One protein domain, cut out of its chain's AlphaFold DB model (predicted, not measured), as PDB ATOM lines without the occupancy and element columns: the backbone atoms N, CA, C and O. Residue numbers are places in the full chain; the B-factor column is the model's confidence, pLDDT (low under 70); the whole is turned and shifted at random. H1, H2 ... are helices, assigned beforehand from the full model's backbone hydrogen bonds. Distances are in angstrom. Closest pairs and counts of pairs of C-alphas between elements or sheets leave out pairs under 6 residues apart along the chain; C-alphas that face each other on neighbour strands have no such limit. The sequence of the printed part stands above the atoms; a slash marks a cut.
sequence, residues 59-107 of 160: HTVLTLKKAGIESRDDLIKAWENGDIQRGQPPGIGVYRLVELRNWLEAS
ATOM      1  N   HIS A  59     148.854 123.554  41.217       81.00
ATOM      2  CA  HIS A  59     150.030 124.203  41.788       81.00
ATOM      3  C   HIS A  59     149.770 124.756  43.189       81.00
ATOM      4  O   HIS A  59     150.653 124.675  44.035       81.00
ATOM      5  N   THR A  60     148.583 125.309  43.431       85.00
ATOM      6  CA  THR A  60     148.157 125.774  44.753       85.00
ATOM      7  C   THR A  60     148.073 124.595  45.712       85.00
ATOM      8  O   THR A  60     148.661 124.654  46.784       85.00
ATOM      9  N   VAL A  61     147.484 123.477  45.291       83.56
ATOM     10  CA  VAL A  61     147.385 122.281  46.138       83.56
ATOM     11  C   VAL A  61     148.744 121.670  46.453       83.56
ATOM     12  O   VAL A  61     149.011 121.300  47.590       83.56
ATOM     13  N   LEU A  62     149.644 121.597  45.471       83.69
ATOM     14  CA  LEU A  62     151.010 121.127  45.697       83.69
ATOM     15  C   LEU A  62     151.771 122.046  46.661       83.69
ATOM     16  O   LEU A  62     152.570 121.555  47.455       83.69
ATOM     17  N   THR A  63     151.533 123.360  46.609       87.44
ATOM     18  CA  THR A  63     152.092 124.309  47.581       87.44
ATOM     19  C   THR A  63     151.530 124.071  48.984       87.44
ATOM     20  O   THR A  63     152.313 124.020  49.927       87.44
ATOM     21  N   LEU A  64     150.219 123.865  49.122       87.19
ATOM     22  CA  LEU A  64     149.577 123.570  50.410       87.19
ATOM     23  C   LEU A  64     150.066 122.238  50.995       87.19
ATOM     24  O   LEU A  64     150.465 122.185  52.152       87.19
ATOM     25  N   LYS A  65     150.166 121.194  50.165       85.44
ATOM     26  CA  LYS A  65     150.698 119.889  50.574       85.44
ATOM     27  C   LYS A  65     152.145 119.983  51.060       85.44
ATOM     28  O   LYS A  65     152.493 119.398  52.077       85.44
ATOM     29  N   LYS A  66     152.998 120.758  50.377       85.56
ATOM     30  CA  LYS A  66     154.377 121.026  50.840       85.56
ATOM     31  C   LYS A  66     154.427 121.767  52.177       85.56
ATOM     32  O   LYS A  66     155.436 121.680  52.865       85.56
ATOM     33  N   ALA A  67     153.370 122.496  52.515       84.12
ATOM     34  CA  ALA A  67     153.219 123.184  53.786       84.12
ATOM     35  C   ALA A  67     152.583 122.311  54.883       84.12
ATOM     36  O   ALA A  67     152.321 122.821  55.965       84.12
ATOM     37  N   GLY A  68     152.328 121.024  54.616       85.88
ATOM     38  CA  GLY A  68     151.704 120.106  55.574       85.88
ATOM     39  C   GLY A  68     150.182 120.227  55.664       85.88
ATOM     40  O   GLY A  68     149.585 119.664  56.571       85.88
ATOM     41  N   ILE A  69     149.546 120.948  54.738       86.81
ATOM     42  CA  ILE A  69     148.088 121.065  54.676       86.81
ATOM     43  C   ILE A  69     147.570 119.913  53.820       86.81
ATOM     44  O   ILE A  69     147.691 119.932  52.589       86.81
ATOM     45  N   GLU A  70     147.043 118.886  54.482       82.94
ATOM     46  CA  GLU A  70     146.664 117.616  53.855       82.94
ATOM     47  C   GLU A  70     145.161 117.352  53.847       82.94
ATOM     48  O   GLU A  70     144.727 116.424  53.162       82.94
ATOM     49  N   SER A  71     144.367 118.187  54.518       82.31
ATOM     50  CA  SER A  71     142.909 118.131  54.500       82.31
ATOM     51  C   SER A  71     142.275 119.516  54.339       82.31
ATOM     52  O   SER A  71     142.910 120.557  54.534       82.31
ATOM     53  N   ARG A  72     140.983 119.522  54.000       81.88
ATOM     54  CA  ARG A  72     140.169 120.741  53.968       81.88
ATOM     55  C   ARG A  72     140.103 121.410  55.339       81.88
ATOM     56  O   ARG A  72     140.221 122.626  55.406       81.88
ATOM     57  N   ASP A  73     139.959 120.638  56.409       82.69
ATOM     58  CA  ASP A  73     139.883 121.184  57.766       82.69
ATOM     59  C   ASP A  73     141.207 121.829  58.185       82.69
ATOM     60  O   ASP A  73     141.201 122.877  58.827       82.69
ATOM     61  N   ASP A  74     142.339 121.260  57.765       86.25
ATOM     62  CA  ASP A  74     143.652 121.873  57.985       86.25
ATOM     63  C   ASP A  74     143.778 123.192  57.225       86.25
ATOM     64  O   ASP A  74     144.300 124.164  57.765       86.25
ATOM     65  N   LEU A  75     143.263 123.252  55.990       87.56
ATOM     66  CA  LEU A  75     143.245 124.485  55.208       87.56
ATOM     67  C   LEU A  75     142.390 125.561  55.889       87.56
ATOM     68  O   LEU A  75     142.813 126.712  55.961       87.56
ATOM     69  N   ILE A  76     141.207 125.196  56.389       85.25
ATOM     70  CA  ILE A  76     140.301 126.119  57.085       85.25
ATOM     71  C   ILE A  76     140.969 126.648  58.352       85.25
ATOM     72  O   ILE A  76     141.077 127.859  58.514       85.25
ATOM     73  N   LYS A  77     141.504 125.760  59.196       86.25
ATOM     74  CA  LYS A  77     142.211 126.149  60.423       86.25
ATOM     75  C   LYS A  77     143.408 127.047  60.129       86.25
ATOM     76  O   LYS A  77     143.547 128.093  60.747       86.25
ATOM     77  N   ALA A  78     144.249 126.676  59.163       86.69
ATOM     78  CA  ALA A  78     145.408 127.479  58.772       86.69
ATOM     79  C   ALA A  78     144.998 128.851  58.211       86.69
ATOM     80  O   ALA A  78     145.702 129.845  58.389       86.69
ATOM     81  N   TRP A  79     143.850 128.934  57.538       86.56
ATOM     82  CA  TRP A  79     143.307 130.195  57.049       86.56
ATOM     83  C   TRP A  79     142.766 131.075  58.183       86.56
ATOM     84  O   TRP A  79     143.080 132.263  58.234       86.56
ATOM     85  N   GLU A  80     141.991 130.502  59.105       84.44
ATOM     86  CA  GLU A  80     141.422 131.199  60.267       84.44
ATOM     87  C   GLU A  80     142.499 131.679  61.245       84.44
ATOM     88  O   GLU A  80     142.420 132.798  61.752       84.44
ATOM     89  N   ASN A  81     143.548 130.879  61.445       84.69
ATOM     90  CA  ASN A  81     144.695 131.220  62.287       84.69
ATOM     91  C   ASN A  81     145.627 132.267  61.651       84.69
ATOM     92  O   ASN A  81     146.509 132.796  62.325       84.69
ATOM     93  N   GLY A  82     145.450 132.579  60.362       82.69
ATOM     94  CA  GLY A  82     146.313 133.509  59.629       82.69
ATOM     95  C   GLY A  82     147.653 132.914  59.174       82.69
ATOM     96  O   GLY A  82     148.520 133.657  58.713       82.69
ATOM     97  N   ASP A  83     147.811 131.590  59.240       84.19
ATOM     98  CA  ASP A  83     149.003 130.864  58.773       84.19
ATOM     99  C   ASP A  83     149.131 130.883  57.236       84.19
ATOM    100  O   ASP A  83     150.206 130.635  56.677       84.19
ATOM    101  N   ILE A  84     148.039 131.217  56.534       85.38
ATOM    102  CA  ILE A  84     148.009 131.434  55.086       85.38
ATOM    103  C   ILE A  84     147.907 132.926  54.776       85.38
ATOM    104  O   ILE A  84     146.846 133.544  54.833       85.38
ATOM    105  N   GLN A  85     149.028 133.497  54.353       84.00
ATOM    106  CA  GLN A  85     149.150 134.890  53.950       84.00
ATOM    107  C   GLN A  85     150.095 135.054  52.755       84.00
ATOM    108  O   GLN A  85     150.649 134.109  52.194       84.00
ATOM    109  N   ARG A  86     150.268 136.284  52.272       82.88
ATOM    110  CA  ARG A  86     151.120 136.511  51.101       82.88
ATOM    111  C   ARG A  86     152.562 136.138  51.446       82.88
ATOM    112  O   ARG A  86     153.165 136.752  52.315       82.88
ATOM    113  N   GLY A  87     153.115 135.179  50.710       77.81
ATOM    114  CA  GLY A  87     154.456 134.643  50.938       77.81
ATOM    115  C   GLY A  87     154.517 133.508  51.962       77.81
ATOM    116  O   GLY A  87     155.589 132.925  52.115       77.81
ATOM    117  N   GLN A  88     153.402 133.160  52.612       81.12
ATOM    118  CA  GLN A  88     153.320 132.057  53.568       81.12
ATOM    119  C   GLN A  88     152.061 131.208  53.334       81.12
ATOM    120  O   GLN A  88     150.953 131.725  53.399       81.12
ATOM    121  N   PRO A  89     152.190 129.903  53.076       80.31
ATOM    122  CA  PRO A  89     153.428 129.174  52.810       80.31
ATOM    123  C   PRO A  89     154.230 129.696  51.598       80.31
ATOM    124  O   PRO A  89     153.671 130.367  50.719       80.31
ATOM    125  N   PRO A  90     155.539 129.384  51.500       80.19
ATOM    126  CA  PRO A  90     156.360 129.770  50.355       80.19
ATOM    127  C   PRO A  90     155.723 129.342  49.025       80.19
ATOM    128  O   PRO A  90     155.427 128.169  48.799       80.19
ATOM    129  N   GLY A  91     155.505 130.305  48.124       80.56
ATOM    130  CA  GLY A  91     154.819 130.087  46.843       80.56
ATOM    131  C   GLY A  91     153.349 130.524  46.815       80.56
ATOM    132  O   GLY A  91     152.773 130.613  45.723       80.56
ATOM    133  N   ILE A  92     152.757 130.886  47.960       84.88
ATOM    134  CA  ILE A  92     151.442 131.536  48.032       84.88
ATOM    135  C   ILE A  92     151.572 133.026  47.689       84.88
ATOM    136  O   ILE A  92     151.937 133.872  48.501       84.88
ATOM    137  N   GLY A  93     151.300 133.348  46.426       83.62
ATOM    138  CA  GLY A  93     151.199 134.722  45.931       83.62
ATOM    139  C   GLY A  93     149.765 135.255  45.957       83.62
ATOM    140  O   GLY A  93     148.826 134.537  46.289       83.62
ATOM    141  N   VAL A  94     149.588 136.506  45.517       81.44
ATOM    142  CA  VAL A  94     148.280 137.195  45.480       81.44
ATOM    143  C   VAL A  94     147.225 136.388  44.716       81.44
ATOM    144  O   VAL A  94     146.118 136.211  45.208       81.44
ATOM    145  N   TYR A  95     147.586 135.833  43.555       83.06
ATOM    146  CA  TYR A  95     146.680 135.007  42.751       83.06
ATOM    147  C   TYR A  95     146.175 133.766  43.506       83.06
ATOM    148  O   TYR A  95     144.986 133.470  43.472       83.06
ATOM    149  N   ARG A  96     147.065 133.066  44.225       83.94
ATOM    150  CA  ARG A  96     146.707 131.854  44.979       83.94
ATOM    151  C   ARG A  96     145.870 132.174  46.211       83.94
ATOM    152  O   ARG A  96     144.980 131.410  46.539       83.94
ATOM    153  N   LEU A  97     146.110 133.317  46.858       87.12
ATOM    154  CA  LEU A  97     145.259 133.779  47.958       87.12
ATOM    155  C   LEU A  97     143.832 134.069  47.497       87.12
ATOM    156  O   LEU A  97     142.889 133.691  48.180       87.12
ATOM    157  N   VAL A  98     143.673 134.733  46.349       84.81
ATOM    158  CA  VAL A  98     142.345 135.002  45.776       84.81
ATOM    159  C   VAL A  98     141.653 133.692  45.412       84.81
ATOM    160  O   VAL A  98     140.486 133.506  45.728       84.81
ATOM    161  N   GLU A  99     142.381 132.763  44.795       86.25
ATOM    162  CA  GLU A  99     141.863 131.431  44.488       86.25
ATOM    163  C   GLU A  99     141.402 130.674  45.742       86.25
ATOM    164  O   GLU A  99     140.291 130.152  45.750       86.25
ATOM    165  N   LEU A 100     142.219 130.643  46.800       87.62
ATOM    166  CA  LEU A 100     141.879 129.973  48.057       87.62
ATOM    167  C   LEU A 100     140.669 130.605  48.731       87.62
ATOM    168  O   LEU A 100     139.774 129.885  49.159       87.62
ATOM    169  N   ARG A 101     140.602 131.941  48.756       85.31
ATOM    170  CA  ARG A 101     139.432 132.662  49.259       85.31
ATOM    171  C   ARG A 101     138.167 132.252  48.509       85.31
ATOM    172  O   ARG A 101     137.209 131.826  49.139       85.31
ATOM    173  N   ASN A 102     138.185 132.323  47.178       83.94
ATOM    174  CA  ASN A 102     137.021 131.979  46.361       83.94
ATOM    175  C   ASN A 102     136.607 130.515  46.554       83.94
ATOM    176  O   ASN A 102     135.421 130.200  46.587       83.94
ATOM    177  N   TRP A 103     137.585 129.614  46.671       84.88
ATOM    178  CA  TRP A 103     137.331 128.197  46.896       84.88
ATOM    179  C   TRP A 103     136.670 127.935  48.247       84.88
ATOM    180  O   TRP A 103     135.734 127.139  48.331       84.88
ATOM    181  N   LEU A 104     137.130 128.623  49.293       82.00
ATOM    182  CA  LEU A 104     136.542 128.509  50.614       82.00
ATOM    183  C   LEU A 104     135.141 129.155  50.681       82.00
ATOM    184  O   LEU A 104     134.246 128.599  51.316       82.00
ATOM    185  N   GLU A 105     134.923 130.291  50.007       77.12
ATOM    186  CA  GLU A 105     133.616 130.969  49.924       77.12
ATOM    187  C   GLU A 105     132.579 130.099  49.195       77.12
ATOM    188  O   GLU A 105     131.476 129.883  49.694       77.12
ATOM    189  N   ALA A 106     132.950 129.514  48.048       70.56
ATOM    190  CA  ALA A 106     132.093 128.594  47.287       70.56
ATOM    191  C   ALA A 106     131.752 127.305  48.059       70.56
ATOM    192  O   ALA A 106     130.797 126.602  47.743       70.56
ATOM    193  N   SER A 107     132.552 127.005  49.074       62.25
ATOM    194  CA  SER A 107     132.469 125.828  49.921       62.25
ATOM    195  C   SER A 107     131.505 125.982  51.106       62.25
ATOM    196  O   SER A 107     131.391 125.046  51.899       62.25
TER     197      SER A 107
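Overview. This is residues 59 to 107 of the 160 residues of an uncharacterized protein of Halomonas urmiana (UniProt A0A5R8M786). Three short helices make a small triangle, set steeply or about crosswise to one another: H3, the longest, makes one side, H1 comes near it toward its start and H2 toward its end. A long link, residues 81 to 93, folds back from the end of H2 to the start of H3. The printed part has 49 residues with three named helices, in the order H1, H2, H3, and no named strand; the class is all helix. The whole is compact, with a radius of gyration of the C-alphas of 9.5 A, and its rounded outline spans 23 by 20 by 19 A.

Arrangement. Start with H1, residues 59 to 66, and go on to H2, residues 72 to 80: the two are close but not clearly touching, and their closest C-alphas, of Leu 64 and Leu 75, are 8.0 A apart. Their lines are about perpendicular, at 89 degrees. Next look at H3, residues 94 to 106, which is close to H1 but not clearly touching it; the closest C-alphas, of Thr 60 and Arg 96, are 6.3 A apart. These two lines are about perpendicular, at 88 degrees. H2 and H3 are also close but not clearly touching, with the closest C-alphas, of Ile 76 and Leu 104, 7.9 A apart. They run opposite ways at a steep tilt of 64 degrees. In H1, H2 and H3 you will find every O i to N i+4 pair within hydrogen-bond range.

Along the chain. Find C-alpha 59 at (150.030, 124.203, 41.788); from there H1 runs 10.5 A to Lys 66. H2 begins at C-alpha 72, (140.169, 120.741, 53.968), and runs 12.3 A to Glu 80. H3 runs 18.4 A from Val 94 to C-alpha 106 at (132.093, 128.594, 47.287).

Size, cuts and confidence. The two C-alphas farthest apart, of Pro 90 and Ala 106, are 24.5 A from each other. The printed part has no cut. The link from H1 to H2 is tight and that from H2 to H3, 13 residues, is long. The mean pLDDT of the printed part is 83.3; look at residue 107 for the one value under 70.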